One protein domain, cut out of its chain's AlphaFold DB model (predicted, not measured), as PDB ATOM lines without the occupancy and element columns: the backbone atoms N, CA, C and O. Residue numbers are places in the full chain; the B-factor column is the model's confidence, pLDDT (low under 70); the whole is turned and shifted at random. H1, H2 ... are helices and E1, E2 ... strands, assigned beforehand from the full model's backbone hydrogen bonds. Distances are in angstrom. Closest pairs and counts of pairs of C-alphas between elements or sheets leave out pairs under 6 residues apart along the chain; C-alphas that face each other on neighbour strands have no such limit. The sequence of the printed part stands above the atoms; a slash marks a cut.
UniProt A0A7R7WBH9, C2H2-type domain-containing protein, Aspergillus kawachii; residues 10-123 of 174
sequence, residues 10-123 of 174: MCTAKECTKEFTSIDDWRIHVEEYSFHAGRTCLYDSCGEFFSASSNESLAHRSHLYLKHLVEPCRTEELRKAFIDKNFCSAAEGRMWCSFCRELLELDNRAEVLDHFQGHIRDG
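This is residues 10 to 123 of the 174 residues of the protein "C2H2-type domain-containing protein" of Aspergillus kawachii (UniProt A0A7R7WBH9). Two small two-stranded sheets, E1 - E2 and E3 - E4, make the middle of an elongated body, with helices H1 and H4 toward one end and H2 and H3 at the other. The 114 printed residues hold four named helices and four named strands, in the order H1 E1 H2 H3 E2 E3 E4 H4. Both sheets are antiparallel and the class is mixed. The whole is compact, with a radius of gyration of the C-alphas of 14.8 A and spans of 47 by 28 by 25 A.

Look first at E3, residues 94 to 97, and E4, residues 102 to 105; then at E1, residues 39 to 41, and E2, residues 87 to 89. Find C-alpha 23 at (108.564, 149.439, 141.845); from there H1 runs 17.2 A to residue 35. H2 covers residues 56 to 68, 17.2 A, and H3 residues 76 to 86, 15.2 A. H4, residues 109 to 121, runs 18.5 A to C-alpha 121 at (110.443, 159.954, 138.531).

E3 and E4 are a hairpin, with N 104 and O 95 2.8 A apart. In E1 and E2, N 88 and O 40 are 3.1 A apart. Between E2 and E3 the closest C-alphas, of Cys 88 and Arg 94, are 5.4 A apart; between E3 and H4 those of Met 95 and Val 112, 7.3 A. H1 and H4 are close but not clearly touching, with Arg 27 and Leu 113 closest, C-alphas 7.8 A apart. H2 touches H3 with residues 57 to 61 alone, at a steep tilt of 63 degrees; closest are the C-alphas of His 60 and Ile 83, 7.0 A. In all four helices every O i to N i+4 pair is within hydrogen-bond range.

The C-alphas of Thr 21 and Arg 74 are farthest apart, 48.8 A. The printed part has no cut; the link E1 to H2 is long. Low confidence, under 70, includes residues 33 to 38.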
ATOM      1  N   MET A  10     108.854 148.976 133.547       68.19
ATOM      2  CA  MET A  10     109.422 148.035 132.571       68.19
ATOM      3  C   MET A  10     110.932 147.916 132.727       68.19
ATOM      4  O   MET A  10     111.613 148.867 133.120       68.19
ATOM      5  N   CYS A  11     111.467 146.740 132.410       71.00
ATOM      6  CA  CYS A  11     112.910 146.561 132.319       71.00
ATOM      7  C   CYS A  11     113.483 147.332 131.117       71.00
ATOM      8  O   CYS A  11     112.866 147.431 130.061       71.00
ATOM      9  N   THR A  12     114.681 147.887 131.285       64.19
ATOM     10  CA  THR A  12     115.380 148.725 130.292       64.19
ATOM     11  C   THR A  12     116.377 147.941 129.444       64.19
ATOM     12  O   THR A  12     117.034 148.494 128.555       64.19
ATOM     13  N   ALA A  13     116.516 146.652 129.732       64.00
ATOM     14  CA  ALA A  13     117.319 145.732 128.959       64.00
ATOM     15  C   ALA A  13     116.734 145.559 127.558       64.00
ATOM     16  O   ALA A  13     115.533 145.355 127.397       64.00
ATOM     17  N   LYS A  14     117.604 145.577 126.548       58.16
ATOM     18  CA  LYS A  14     117.221 145.563 125.130       58.16
ATOM     19  C   LYS A  14     116.276 144.420 124.741       58.16
ATOM     20  O   LYS A  14     115.445 144.604 123.861       58.16
ATOM     21  N   GLU A  15     116.397 143.266 125.391       62.06
ATOM     22  CA  GLU A  15     115.594 142.073 125.092       62.06
ATOM     23  C   GLU A  15     114.635 141.677 126.227       62.06
ATOM     24  O   GLU A  15     114.000 140.626 126.163       62.06
ATOM     25  N   CYS A  16     114.501 142.501 127.272       69.25
ATOM     26  CA  CYS A  16     113.564 142.212 128.353       69.25
ATOM     27  C   CYS A  16     112.224 142.910 128.117       69.25
ATOM     28  O   CYS A  16     112.151 144.130 128.019       69.25
ATOM     29  N   THR A  17     111.151 142.124 128.085       72.75
ATOM     30  CA  THR A  17     109.769 142.599 127.909       72.75
ATOM     31  C   THR A  17     108.945 142.515 129.195       72.75
ATOM     32  O   THR A  17     107.719 142.593 129.151       72.75
ATOM     33  N   LYS A  18     109.593 142.314 130.353       73.44
ATOM     34  CA  LYS A  18     108.891 142.197 131.635       73.44
ATOM     35  C   LYS A  18     108.325 143.548 132.075       73.44
ATOM     36  O   LYS A  18     109.048 144.547 132.128       73.44
ATOM     37  N   GLU A  19     107.050 143.524 132.445       78.06
ATOM     38  CA  GLU A  19     106.320 144.627 133.063       78.06
ATOM     39  C   GLU A  19     106.030 144.295 134.531       78.06
ATOM     40  O   GLU A  19     105.769 143.142 134.877       78.06
ATOM     41  N   PHE A  20     106.025 145.314 135.382       75.12
ATOM     42  CA  PHE A  20     105.791 145.200 136.815       75.12
ATOM     43  C   PHE A  20     104.758 146.235 137.251       75.12
ATOM     44  O   PHE A  20     104.762 147.371 136.779       75.12
ATOM     45  N   THR A  21     103.878 145.851 138.169       75.12
ATOM     46  CA  THR A  21     102.889 146.751 138.787       75.12
ATOM     47  C   THR A  21     103.433 147.435 140.045       75.12
ATOM     48  O   THR A  21     102.859 148.416 140.510       75.12
ATOM     49  N   SER A  22     104.564 146.952 140.571       78.31
ATOM     50  CA  SER A  22     105.267 147.495 141.734       78.31
ATOM     51  C   SER A  22     106.704 147.883 141.384       78.31
ATOM     52  O   SER A  22     107.393 147.174 140.647       78.31
ATOM     53  N   ILE A  23     107.170 148.995 141.959       74.62
ATOM     54  CA  ILE A  23     108.564 149.439 141.845       74.62
ATOM     55  C   ILE A  23     109.521 148.484 142.565       74.62
ATOM     56  O   ILE A  23     110.661 148.324 142.136       74.62
ATOM     57  N   ASP A  24     109.061 147.821 143.630       78.00
ATOM     58  CA  ASP A  24     109.869 146.851 144.367       78.00
ATOM     59  C   ASP A  24     110.120 145.588 143.538       78.00
ATOM     60  O   ASP A  24     111.259 145.131 143.466       78.00
ATOM     61  N   ASP A  25     109.102 145.086 142.831       78.69
ATOM     62  CA  ASP A  25     109.249 143.922 141.947       78.69
ATOM     63  C   ASP A  25     110.166 144.236 140.758       78.69
ATOM     64  O   ASP A  25     111.029 143.435 140.393       78.69
ATOM     65  N   TRP A  26     110.023 145.436 140.183       81.19
ATOM     66  CA  TRP A  26     110.931 145.926 139.148       81.19
ATOM     67  C   TRP A  26     112.368 146.037 139.666       81.19
ATOM     68  O   TRP A  26     113.297 145.610 138.981       81.19
ATOM     69  N   ARG A  27     112.558 146.569 140.882       76.62
ATOM     70  CA  ARG A  27     113.879 146.713 141.501       76.62
ATOM     71  C   ARG A  27     114.533 145.352 141.687       76.62
ATOM     72  O   ARG A  27     115.658 145.189 141.240       76.62
ATOM     73  N   ILE A  28     113.831 144.380 142.271       81.19
ATOM     74  CA  ILE A  28     114.350 143.015 142.446       81.19
ATOM     75  C   ILE A  28     114.752 142.426 141.087       81.19
ATOM     76  O   ILE A  28     115.851 141.898 140.945       81.19
ATOM     77  N   HIS A  29     113.910 142.580 140.060       80.69
ATOM     78  CA  HIS A  29     114.213 142.071 138.725       80.69
ATOM     79  C   HIS A  29     115.454 142.712 138.093       80.69
ATOM     80  O   HIS A  29     116.304 141.992 137.568       80.69
ATOM     81  N   VAL A  30     115.547 144.045 138.097       73.06
ATOM     82  CA  VAL A  30     116.709 144.763 137.557       73.06
ATOM     83  C   VAL A  30     117.946 144.412 138.361       73.06
ATOM     84  O   VAL A  30     119.013 144.243 137.789       73.06
ATOM     85  N   GLU A  31     117.814 144.240 139.670       74.25
ATOM     86  CA  GLU A  31     118.935 143.851 140.501       74.25
ATOM     87  C   GLU A  31     119.452 142.450 140.169       74.25
ATOM     88  O   GLU A  31     120.661 142.257 140.032       74.25
ATOM     89  N   GLU A  32     118.556 141.481 139.997       73.75
ATOM     90  CA  GLU A  32     118.932 140.138 139.576       73.75
ATOM     91  C   GLU A  32     119.556 140.150 138.176       73.75
ATOM     92  O   GLU A  32     120.634 139.604 137.960       73.75
ATOM     93  N   TYR A  33     118.895 140.804 137.222       69.31
ATOM     94  CA  TYR A  33     119.343 140.868 135.838       69.31
ATOM     95  C   TYR A  33     120.681 141.600 135.699       69.31
ATOM     96  O   TYR A  33     121.588 141.097 135.048       69.31
ATOM     97  N   SER A  34     120.819 142.780 136.301       65.62
ATOM     98  CA  SER A  34     122.005 143.616 136.150       65.62
ATOM     99  C   SER A  34     123.166 143.132 137.008       65.62
ATOM    100  O   SER A  34     124.284 143.138 136.512       65.62
ATOM    101  N   PHE A  35     122.948 142.693 138.255       64.38
ATOM    102  CA  PHE A  35     124.047 142.412 139.191       64.38
ATOM    103  C   PHE A  35     124.425 140.932 139.327       64.38
ATOM    104  O   PHE A  35     125.475 140.650 139.914       64.38
ATOM    105  N   HIS A  36     123.662 139.972 138.785       62.22
ATOM    106  CA  HIS A  36     124.123 138.578 138.741       62.22
ATOM    107  C   HIS A  36     125.161 138.367 137.637       62.22
ATOM    108  O   HIS A  36     124.846 137.852 136.570       62.22
ATOM    109  N   ALA A  37     126.405 138.762 137.937       64.00
ATOM    110  CA  ALA A  37     127.686 138.392 137.314       64.00
ATOM    111  C   ALA A  37     127.802 138.432 135.774       64.00
ATOM    112  O   ALA A  37     128.839 138.068 135.234       64.00
ATOM    113  N   GLY A  38     126.785 138.865 135.041       68.25
ATOM    114  CA  GLY A  38     126.854 138.961 133.597       68.25
ATOM    115  C   GLY A  38     127.578 140.213 133.120       68.25
ATOM    116  O   GLY A  38     127.857 141.138 133.886       68.25
ATOM    117  N   ARG A  39     127.889 140.239 131.825       76.38
ATOM    118  CA  ARG A  39     128.497 141.392 131.155       76.38
ATOM    119  C   ARG A  39     127.556 141.975 130.119       76.38
ATOM    120  O   ARG A  39     126.879 141.233 129.414       76.38
ATOM    121  N   THR A  40     127.576 143.293 129.970       78.50
ATOM    122  CA  THR A  40     126.835 143.988 128.910       78.50
ATOM    123  C   THR A  40     127.789 144.458 127.824       78.50
ATOM    124  O   THR A  40     128.824 145.052 128.127       78.50
ATOM    125  N   CYS A  41     127.453 144.203 126.558       81.44
ATOM    126  CA  CYS A  41     128.230 144.682 125.417       81.44
ATOM    127  C   CYS A  41     128.019 146.184 125.185       81.44
ATOM    128  O   CYS A  41     126.889 146.648 125.021       81.44
ATOM    129  N   LEU A  42     129.122 146.925 125.112       78.50
ATOM    130  CA  LEU A  42     129.161 148.372 124.892       78.50
ATOM    131  C   LEU A  42     129.401 148.753 123.424       78.50
ATOM    132  O   LEU A  42     129.321 149.929 123.078       78.50
ATOM    133  N   TYR A  43     129.693 147.779 122.556       79.44
ATOM    134  CA  TYR A  43     130.004 148.036 121.149       79.44
ATOM    135  C   TYR A  43     128.798 148.652 120.430       79.44
ATOM    136  O   TYR A  43     127.727 148.053 120.430       79.44
ATOM    137  N   ASP A  44     128.948 149.847 119.852       78.38
ATOM    138  CA  ASP A  44     127.902 150.581 119.118       78.38
ATOM    139  C   ASP A  44     126.515 150.573 119.792       78.38
ATOM    140  O   ASP A  44     125.479 150.393 119.150       78.38
ATOM    141  N   SER A  45     126.474 150.774 121.116       68.06
ATOM    142  CA  SER A  45     125.229 150.729 121.908       68.06
ATOM    143  C   SER A  45     124.495 149.379 121.840       68.06
ATOM    144  O   SER A  45     123.265 149.329 121.929       68.06
ATOM    145  N   CYS A  46     125.228 148.272 121.668       77.62
ATOM    146  CA  CYS A  46     124.671 146.926 121.574       77.62
ATOM    147  C   CYS A  46     123.744 146.615 122.750       77.62
ATOM    148  O   CYS A  46     122.594 146.245 122.512       77.62
ATOM    149  N   GLY A  47     124.226 146.780 123.985       71.69
ATOM    150  CA  GLY A  47     123.444 146.603 125.208       71.69
ATOM    151  C   GLY A  47     123.007 145.161 125.487       71.69
ATOM    152  O   GLY A  47     122.169 144.947 126.359       71.69
ATOM    153  N   GLU A  48     123.523 144.175 124.746       76.56
ATOM    154  CA  GLU A  48     123.212 142.756 124.951       76.56
ATOM    155  C   GLU A  48     123.918 142.242 126.211       76.56
ATOM    156  O   GLU A  48     125.082 142.572 126.451       76.56
ATOM    157  N   PHE A  49     123.199 141.465 127.022       75.19
ATOM    158  CA  PHE A  49     123.682 140.940 128.298       75.19
ATOM    159  C   PHE A  49     124.026 139.458 128.183       75.19
ATOM    160  O   PHE A  49     123.232 138.661 127.684       75.19
ATOM    161  N   PHE A  50     125.192 139.092 128.700       73.06
ATOM    162  CA  PHE A  50     125.715 137.733 128.729       73.06
ATOM    163  C   PHE A  50     125.770 137.268 130.170       73.06
ATOM    164  O   PHE A  50     126.449 137.897 130.974       73.06
ATOM    165  N   SER A  51     125.104 136.165 130.504       70.44
ATOM    166  CA  SER A  51     125.251 135.563 131.829       70.44
ATOM    167  C   SER A  51     126.693 135.100 132.053       70.44
ATOM    168  O   SER A  51     127.316 134.565 131.130       70.44
ATOM    169  N   ALA A  52     127.190 135.233 133.287       68.38
ATOM    170  CA  ALA A  52     128.447 134.604 133.692       68.38
ATOM    171  C   ALA A  52     128.445 133.117 133.313       68.38
ATOM    172  O   ALA A  52     127.475 132.396 133.559       68.38
ATOM    173  N   SER A  53     129.532 132.651 132.706       70.94
ATOM    174  CA  SER A  53     129.722 131.246 132.345       70.94
ATOM    175  C   SER A  53     131.182 130.854 132.539       70.94
ATOM    176  O   SER A  53     132.073 131.698 132.554       70.94
ATOM    177  N   SER A  54     131.466 129.556 132.627       66.06
ATOM    178  CA  SER A  54     132.840 129.062 132.802       66.06
ATOM    179  C   SER A  54     133.800 129.438 131.658       66.06
ATOM    180  O   SER A  54     135.009 129.342 131.838       66.06
ATOM    181  N   ASN A  55     133.286 129.905 130.510       79.50
ATOM    182  CA  ASN A  55     134.058 130.321 129.334       79.50
ATOM    183  C   ASN A  55     133.749 131.770 128.898       79.50
ATOM    184  O   ASN A  55     133.693 132.063 127.701       79.50
ATOM    185  N   GLU A  56     133.572 132.694 129.846       74.69
ATOM    186  CA  GLU A  56     133.274 134.120 129.601       74.69
ATOM    187  C   GLU A  56     134.125 134.772 128.500       74.69
ATOM    188  O   GLU A  56     133.591 135.402 127.591       74.69
ATOM    189  N   SER A  57     135.449 134.582 128.520       79.06
ATOM    190  CA  SER A  57     136.351 135.166 127.511       79.06
ATOM    191  C   SER A  57     136.021 134.704 126.085       79.06
ATOM    192  O   SER A  57     136.007 135.505 125.147       79.06
ATOM    193  N   LEU A  58     135.707 133.416 125.913       82.81
ATOM    194  CA  LEU A  58     135.304 132.870 124.618       82.81
ATOM    195  C   LEU A  58     133.919 133.383 124.209       82.81
ATOM    196  O   LEU A  58     133.729 133.741 123.048       82.81
ATOM    197  N   ALA A  59     132.974 133.453 125.148       83.25
ATOM    198  CA  ALA A  59     131.632 133.966 124.894       83.25
ATOM    199  C   ALA A  59     131.665 135.427 124.407       83.25
ATOM    200  O   ALA A  59     131.082 135.742 123.369       83.25
ATOM    201  N   HIS A  60     132.427 136.294 125.083       82.94
ATOM    202  CA  HIS A  60     132.576 137.702 124.701       82.94
ATOM    203  C   HIS A  60     133.184 137.864 123.306       82.94
ATOM    204  O   HIS A  60     132.708 138.665 122.502       82.94
ATOM    205  N   ARG A  61     134.209 137.068 122.981       85.00
ATOM    206  CA  ARG A  61     134.825 137.076 121.647       85.00
ATOM    207  C   ARG A  61     133.854 136.649 120.559       85.00
ATOM    208  O   ARG A  61     133.771 137.312 119.531       85.00
ATOM    209  N   SER A  62     133.144 135.548 120.781       86.06
ATOM    210  CA  SER A  62     132.174 135.037 119.817       86.06
ATOM    211  C   SER A  62     131.055 136.044 119.579       86.06
ATOM    212  O   SER A  62     130.659 136.233 118.435       86.06
ATOM    213  N   HIS A  63     130.596 136.746 120.620       87.31
ATOM    214  CA  HIS A  63     129.629 137.830 120.464       87.31
ATOM    215  C   HIS A  63     130.168 138.952 119.565       87.31
ATOM    216  O   HIS A  63     129.529 139.301 118.576       87.31
ATOM    217  N   LEU A  64     131.360 139.475 119.865       85.75
ATOM    218  CA  LEU A  64     131.996 140.537 119.078       85.75
ATOM    219  C   LEU A  64     132.188 140.149 117.608       85.75
ATOM    220  O   LEU A  64     131.884 140.935 116.714       85.75
ATOM    221  N   TYR A  65     132.625 138.920 117.355       87.81
ATOM    222  CA  TYR A  65     132.819 138.425 116.000       87.81
ATOM    223  C   TYR A  65     131.488 138.220 115.263       87.81
ATOM    224  O   TYR A  65     131.291 138.745 114.174       87.81
ATOM    225  N   LEU A  66     130.541 137.494 115.861       88.19
ATOM    226  CA  LEU A  66     129.306 137.102 115.177       88.19
ATOM    227  C   LEU A  66     128.287 138.241 115.053       88.19
ATOM    228  O   LEU A  66     127.486 138.229 114.121       88.19
ATOM    229  N   LYS A  67     128.271 139.196 115.993       85.56
ATOM    230  CA  LYS A  67     127.290 140.297 116.015       85.56
ATOM    231  C   LYS A  67     127.845 141.609 115.478       85.56
ATOM    232  O   LYS A  67     127.096 142.340 114.839       85.56
ATOM    233  N   HIS A  68     129.125 141.887 115.721       87.06
ATOM    234  CA  HIS A  68     129.754 143.170 115.380       87.06
ATOM    235  C   HIS A  68     130.844 143.047 114.314       87.06
ATOM    236  O   HIS A  68     131.422 144.055 113.923       87.06
ATOM    237  N   LEU A  69     131.116 141.828 113.826       87.50
ATOM    238  CA  LEU A  69     132.155 141.540 112.829       87.50
ATOM    239  C   LEU A  69     133.548 142.018 113.270       87.50
ATOM    240  O   LEU A  69     134.387 142.395 112.454       87.50
ATOM    241  N   VAL A  70     133.795 141.999 114.582       86.75
ATOM    242  CA  VAL A  70     135.082 142.363 115.168       86.75
ATOM    243  C   VAL A  70     135.962 141.124 115.264       86.75
ATOM    244  O   VAL A  70     135.652 140.165 115.974       86.75
ATOM    245  N   GLU A  71     137.099 141.168 114.579       83.69
ATOM    246  CA  GLU A  71     138.098 140.104 114.623       83.69
ATOM    247  C   GLU A  71     138.762 139.989 116.007       83.69
ATOM    248  O   GLU A  71     139.175 141.001 116.588       83.69
ATOM    249  N   PRO A  72     138.946 138.768 116.544       76.69
ATOM    250  CA  PRO A  72     139.723 138.568 117.755       76.69
ATOM    251  C   PRO A  72     141.176 139.013 117.565       76.69
ATOM    252  O   PRO A  72     141.849 138.652 116.599       76.69
ATOM    253  N   CYS A  73     141.713 139.739 118.538       81.00
ATOM    254  CA  CYS A  73     143.126 140.099 118.532       81.00
ATOM    255  C   CYS A  73     144.040 138.878 118.752       81.00
ATOM    256  O   CYS A  73     143.676 137.878 119.380       81.00
ATOM    257  N   ARG A  74     145.271 138.995 118.240       81.00
ATOM    258  CA  ARG A  74     146.229 137.884 118.143       81.00
ATOM    259  C   ARG A  74     146.881 137.480 119.470       81.00
ATOM    260  O   ARG A  74     147.358 136.356 119.560       81.00
ATOM    261  N   THR A  75     146.906 138.354 120.478       87.69
ATOM    262  CA  THR A  75     147.523 138.078 121.792       87.69
ATOM    263  C   THR A  75     146.490 138.097 122.919       87.69
ATOM    264  O   THR A  75     145.412 138.679 122.769       87.69
ATOM    265  N   GLU A  76     146.803 137.443 124.042       84.94
ATOM    266  CA  GLU A  76     145.916 137.362 125.213       84.94
ATOM    267  C   GLU A  76     145.796 138.700 125.951       84.94
ATOM    268  O   GLU A  76     144.710 139.069 126.393       84.94
ATOM    269  N   GLU A  77     146.878 139.470 126.049       86.50
ATOM    270  CA  GLU A  77     146.892 140.744 126.774       86.50
ATOM    271  C   GLU A  77     146.026 141.783 126.061       86.50
ATOM    272  O   GLU A  77     145.177 142.427 126.679       86.50
ATOM    273  N   LEU A  78     146.182 141.891 124.737       85.12
ATOM    274  CA  LEU A  78     145.351 142.771 123.916       85.12
ATOM    275  C   LEU A  78     143.890 142.323 123.944       85.12
ATOM    276  O   LEU A  78     142.995 143.160 123.893       85.12
ATOM    277  N   ARG A  79     143.640 141.017 124.077       83.44
ATOM    278  CA  ARG A  79     142.287 140.456 124.154       83.44
ATOM    279  C   ARG A  79     141.603 140.841 125.434       83.44
ATOM    280  O   ARG A  79     140.463 141.291 125.390       83.44
ATOM    281  N   LYS A  80     142.290 140.671 126.558       82.81
ATOM    282  CA  LYS A  80     141.754 141.048 127.857       82.81
ATOM    283  C   LYS A  80     141.448 142.544 127.890       82.81
ATOM    284  O   LYS A  80     140.319 142.913 128.189       82.81
ATOM    285  N   ALA A  81     142.393 143.378 127.450       85.00
ATOM    286  CA  ALA A  81     142.187 144.823 127.351       85.00
ATOM    287  C   ALA A  81     141.020 145.194 126.416       85.00
ATOM    288  O   ALA A  81     140.240 146.094 126.723       85.00
ATOM    289  N   PHE A  82     140.866 144.490 125.290       84.81
ATOM    290  CA  PHE A  82     139.754 144.713 124.369       84.81
ATOM    291  C   PHE A  82     138.404 144.351 124.995       84.81
ATOM    292  O   PHE A  82     137.455 145.126 124.882       84.81
ATOM    293  N   ILE A  83     138.309 143.196 125.657       81.38
ATOM    294  CA  ILE A  83     137.088 142.759 126.345       81.38
ATOM    295  C   ILE A  83     136.741 143.744 127.465       81.38
ATOM    296  O   ILE A  83     135.613 144.216 127.522       81.38
ATOM    297  N   ASP A  84     137.695 144.125 128.309       80.00
ATOM    298  CA  ASP A  84     137.421 145.035 129.428       80.00
ATOM    299  C   ASP A  84     136.995 146.437 128.960       80.00
ATOM    300  O   ASP A  84     136.222 147.102 129.644       80.00
ATOM    301  N   LYS A  85     137.430 146.870 127.766       81.56
ATOM    302  CA  LYS A  85     137.000 148.136 127.156       81.56
ATOM    303  C   LYS A  85     135.603 148.074 126.527       81.56
ATOM    304  O   LYS A  85     134.891 149.071 126.529       81.56
ATOM    305  N   ASN A  86     135.231 146.942 125.929       82.38
ATOM    306  CA  ASN A  86     133.984 146.813 125.162       82.38
ATOM    307  C   ASN A  86     132.847 146.163 125.955       82.38
ATOM    308  O   ASN A  86     131.754 145.988 125.419       82.38
ATOM    309  N   PHE A  87     133.083 145.806 127.216       82.38
ATOM    310  CA  PHE A  87     132.081 145.220 128.093       82.38
ATOM    311  C   PHE A  87     132.150 145.847 129.484       82.38
ATOM    312  O   PHE A  87     133.237 146.063 130.015       82.38
ATOM    313  N   CYS A  88     130.998 146.068 130.112       78.44
ATOM    314  CA  CYS A  88     130.935 146.467 131.517       78.44
ATOM    315  C   CYS A  88     130.462 145.318 132.412       78.44
ATOM    316  O   CYS A  88     129.727 144.428 131.974       78.44
ATOM    317  N   SER A  89     130.904 145.359 133.670       70.50
ATOM    318  CA  SER A  89     130.485 144.459 134.742       70.50
ATOM    319  C   SER A  89     129.799 145.287 135.818       70.50
ATOM    320  O   SER A  89     130.433 146.116 136.475       70.50
ATOM    321  N   ALA A  90     128.512 145.024 136.025       65.94
ATOM    322  CA  ALA A  90     127.733 145.651 137.083       65.94
ATOM    323  C   ALA A  90     128.310 145.381 138.479       65.94
ATOM    324  O   ALA A  90     128.203 146.216 139.375       65.94
ATOM    325  N   ALA A  91     128.952 144.220 138.657       62.72
ATOM    326  CA  ALA A  91     129.628 143.849 139.894       62.72
ATOM    327  C   ALA A  91     130.852 144.738 140.188       62.72
ATOM    328  O   ALA A  91     131.267 144.844 141.337       62.72
ATOM    329  N   GLU A  92     131.408 145.393 139.167       66.44
ATOM    330  CA  GLU A  92     132.550 146.309 139.276       66.44
ATOM    331  C   GLU A  92     132.125 147.790 139.268       66.44
ATOM    332  O   GLU A  92     132.956 148.658 139.017       66.44
ATOM    333  N   GLY A  93     130.835 148.090 139.477       63.12
ATOM    334  CA  GLY A  93     130.312 149.467 139.500       63.12
ATOM    335  C   GLY A  93     130.198 150.134 138.122       63.12
ATOM    336  O   GLY A  93     129.812 151.296 138.022       63.12
ATOM    337  N   ARG A  94     130.487 149.399 137.037       74.50
ATOM    338  CA  ARG A  94     130.355 149.883 135.656       74.50
ATOM    339  C   ARG A  94     129.057 149.373 135.046       74.50
ATOM    340  O   ARG A  94     128.896 148.173 134.830       74.50
ATOM    341  N   MET A  95     128.134 150.280 134.752       74.88
ATOM    342  CA  MET A  95     126.768 149.948 134.350       74.88
ATOM    343  C   MET A  95     126.367 150.704 133.092       74.88
ATOM    344  O   MET A  95     126.430 151.924 133.042       74.88
ATOM    345  N   TRP A  96     125.911 149.992 132.066       74.06
ATOM    346  CA  TRP A  96     125.327 150.637 130.894       74.06
ATOM    347  C   TRP A  96     123.899 151.097 131.191       74.06
ATOM    348  O   TRP A  96     123.054 150.297 131.598       74.06
ATOM    349  N   CYS A  97     123.607 152.371 130.935       75.81
ATOM    350  CA  CYS A  97     122.251 152.894 131.018       75.81
ATOM    351  C   CYS A  97     121.635 153.022 129.624       75.81
ATOM    352  O   CYS A  97     122.026 153.876 128.830       75.81
ATOM    353  N   SER A  98     120.605 152.222 129.336       67.12
ATOM    354  CA  SER A  98     119.881 152.280 128.057       67.12
ATOM    355  C   SER A  98     119.155 153.611 127.814       67.12
ATOM    356  O   SER A  98     118.909 153.951 126.657       67.12
ATOM    357  N   PHE A  99     118.812 154.362 128.872       70.19
ATOM    358  CA  PHE A  99     118.169 155.677 128.758       70.19
ATOM    359  C   PHE A  99     119.164 156.764 128.366       70.19
ATOM    360  O   PHE A  99     118.939 157.480 127.393       70.19
ATOM    361  N   CYS A 100     120.278 156.853 129.093       76.25
ATOM    362  CA  CYS A 100     121.338 157.813 128.801       76.25
ATOM    363  C   CYS A 100     122.130 157.427 127.546       76.25
ATOM    364  O   CYS A 100     122.731 158.292 126.925       76.25
ATOM    365  N   ARG A 101     122.101 156.143 127.155       71.75
ATOM    366  CA  ARG A 101     123.009 155.544 126.162       71.75
ATOM    367  C   ARG A 101     124.471 155.809 126.502       71.75
ATOM    368  O   ARG A 101     125.291 156.087 125.632       71.75
ATOM    369  N   GLU A 102     124.770 155.709 127.789       73.00
ATOM    370  CA  GLU A 102     126.079 156.006 128.345       73.00
ATOM    371  C   GLU A 102     126.479 154.931 129.351       73.00
ATOM    372  O   GLU A 102     125.637 154.308 130.014       73.00
ATOM    373  N   LEU A 103     127.790 154.709 129.438       73.56
ATOM    374  CA  LEU A 103     128.385 153.919 130.500       73.56
ATOM    375  C   LEU A 103     128.447 154.783 131.759       73.56
ATOM    376  O   LEU A 103     129.090 155.828 131.767       73.56
ATOM    377  N   LEU A 104     127.794 154.320 132.813       77.06
ATOM    378  CA  LEU A 104     127.874 154.901 134.140       77.06
ATOM    379  C   LEU A 104     129.028 154.241 134.895       77.06
ATOM    380  O   LEU A 104     129.068 153.015 135.028       77.06
ATOM    381  N   GLU A 105     129.942 155.061 135.400       77.25
ATOM    382  CA  GLU A 105     130.967 154.663 136.362       77.25
ATOM    383  C   GLU A 105     130.544 155.215 137.723       77.25
ATOM    384  O   GLU A 105     130.757 156.388 138.014       77.25
ATOM    385  N   LEU A 106     129.843 154.391 138.502       77.38
ATOM    386  CA  LEU A 106     129.293 154.778 139.801       77.38
ATOM    387  C   LEU A 106     129.963 153.973 140.911       77.38
ATOM    388  O   LEU A 106     130.399 152.839 140.697       77.38
ATOM    389  N   ASP A 107     130.021 154.549 142.110       72.19
ATOM    390  CA  ASP A 107     130.835 154.003 143.198       72.19
ATOM    391  C   ASP A 107     130.204 152.748 143.818       72.19
ATOM    392  O   ASP A 107     130.887 151.930 144.441       72.19
ATOM    393  N   ASN A 108     128.884 152.579 143.675       74.06
ATOM    394  CA  ASN A 108     128.153 151.456 144.253       74.06
ATOM    395  C   ASN A 108     126.808 151.161 143.558       74.06
ATOM    396  O   ASN A 108     126.251 151.957 142.805       74.06
ATOM    397  N   ARG A 109     126.241 149.987 143.876       73.81
ATOM    398  CA  ARG A 109     124.933 149.520 143.381       73.81
ATOM    399  C   ARG A 109     123.771 150.459 143.721       73.81
ATOM    400  O   ARG A 109     122.833 150.549 142.933       73.81
ATOM    401  N   ALA A 110     123.795 151.117 144.879       78.62
ATOM    402  CA  ALA A 110     122.684 151.966 145.303       78.62
ATOM    403  C   ALA A 110     122.565 153.214 144.413       78.62
ATOM    404  O   ALA A 110     121.459 153.557 144.004       78.62
ATOM    405  N   GLU A 111     123.690 153.823 144.039       82.31
ATOM    406  CA  GLU A 111     123.730 154.970 143.119       82.31
ATOM    407  C   GLU A 111     123.215 154.620 141.722       82.31
ATOM    408  O   GLU A 111     122.464 155.383 141.118       82.31
ATOM    409  N   VAL A 112     123.556 153.433 141.221       76.25
ATOM    410  CA  VAL A 112     123.051 152.936 139.933       76.25
ATOM    411  C   VAL A 112     121.525 152.789 139.958       76.25
ATOM    412  O   VAL A 112     120.838 153.146 139.000       76.25
ATOM    413  N   LEU A 113     120.976 152.256 141.052       77.31
ATOM    414  CA  LEU A 113     119.533 152.083 141.201       77.31
ATOM    415  C   LEU A 113     118.810 153.418 141.348       77.31
ATOM    416  O   LEU A 113     117.773 153.599 140.710       77.31
ATOM    417  N   ASP A 114     119.351 154.356 142.129       82.62
ATOM    418  CA  ASP A 114     118.777 155.702 142.231       82.62
ATOM    419  C   ASP A 114     118.805 156.421 140.875       82.62
ATOM    420  O   ASP A 114     117.809 157.034 140.495       82.62
ATOM    421  N   HIS A 115     119.869 156.250 140.078       83.94
ATOM    422  CA  HIS A 115     119.914 156.763 138.708       83.94
ATOM    423  C   HIS A 115     118.750 156.228 137.854       83.94
ATOM    424  O   HIS A 115     118.044 157.006 137.207       83.94
ATOM    425  N   PHE A 116     118.499 154.913 137.857       76.31
ATOM    426  CA  PHE A 116     117.371 154.348 137.107       76.31
ATOM    427  C   PHE A 116     116.011 154.802 137.648       76.31
ATOM    428  O   PHE A 116     115.098 155.063 136.864       76.31
ATOM    429  N   GLN A 117     115.873 154.936 138.968       77.31
ATOM    430  CA  GLN A 117     114.667 155.487 139.582       77.31
ATOM    431  C   GLN A 117     114.458 156.960 139.213       77.31
ATOM    432  O   GLN A 117     113.313 157.378 139.055       77.31
ATOM    433  N   GLY A 118     115.529 157.729 139.002       80.19
ATOM    434  CA  GLY A 118     115.479 159.086 138.458       80.19
ATOM    435  C   GLY A 118     114.709 159.155 137.140       80.19
ATOM    436  O   GLY A 118     113.735 159.897 137.046       80.19
ATOM    437  N   HIS A 119     115.038 158.285 136.177       77.12
ATOM    438  CA  HIS A 119     114.317 158.213 134.894       77.12
ATOM    439  C   HIS A 119     112.819 157.924 135.061       77.12
ATOM    440  O   HIS A 119     111.998 158.458 134.314       77.12
ATOM    441  N   ILE A 120     112.453 157.105 136.052       70.25
ATOM    442  CA  ILE A 120     111.052 156.789 136.370       70.25
ATOM    443  C   ILE A 120     110.339 158.017 136.963       70.25
ATOM    444  O   ILE A 120     109.210 158.308 136.565       70.25
ATOM    445  N   ARG A 121     110.988 158.741 137.890       73.69
ATOM    446  CA  ARG A 121     110.443 159.954 138.531       73.69
ATOM    447  C   ARG A 121     110.228 161.089 137.533       73.69
ATOM    448  O   ARG A 121     109.199 161.754 137.594       73.69
ATOM    449  N   ASP A 122     111.154 161.262 136.595       70.94
ATOM    450  CA  ASP A 122     111.129 162.355 135.616       70.94
ATOM    451  C   ASP A 122     110.080 162.147 134.509       70.94
ATOM    452  O   ASP A 122     109.926 162.977 133.613       70.94
ATOM    453  N   GLY A 123     109.325 161.043 134.561       59.47
ATOM    454  CA  GLY A 123     108.269 160.757 133.598       59.47
ATOM    455  C   GLY A 123     108.802 160.470 132.195       59.47
ATOM    456  O   GLY A 123     108.038 160.560 131.230       59.47
TER     457      GLY A 123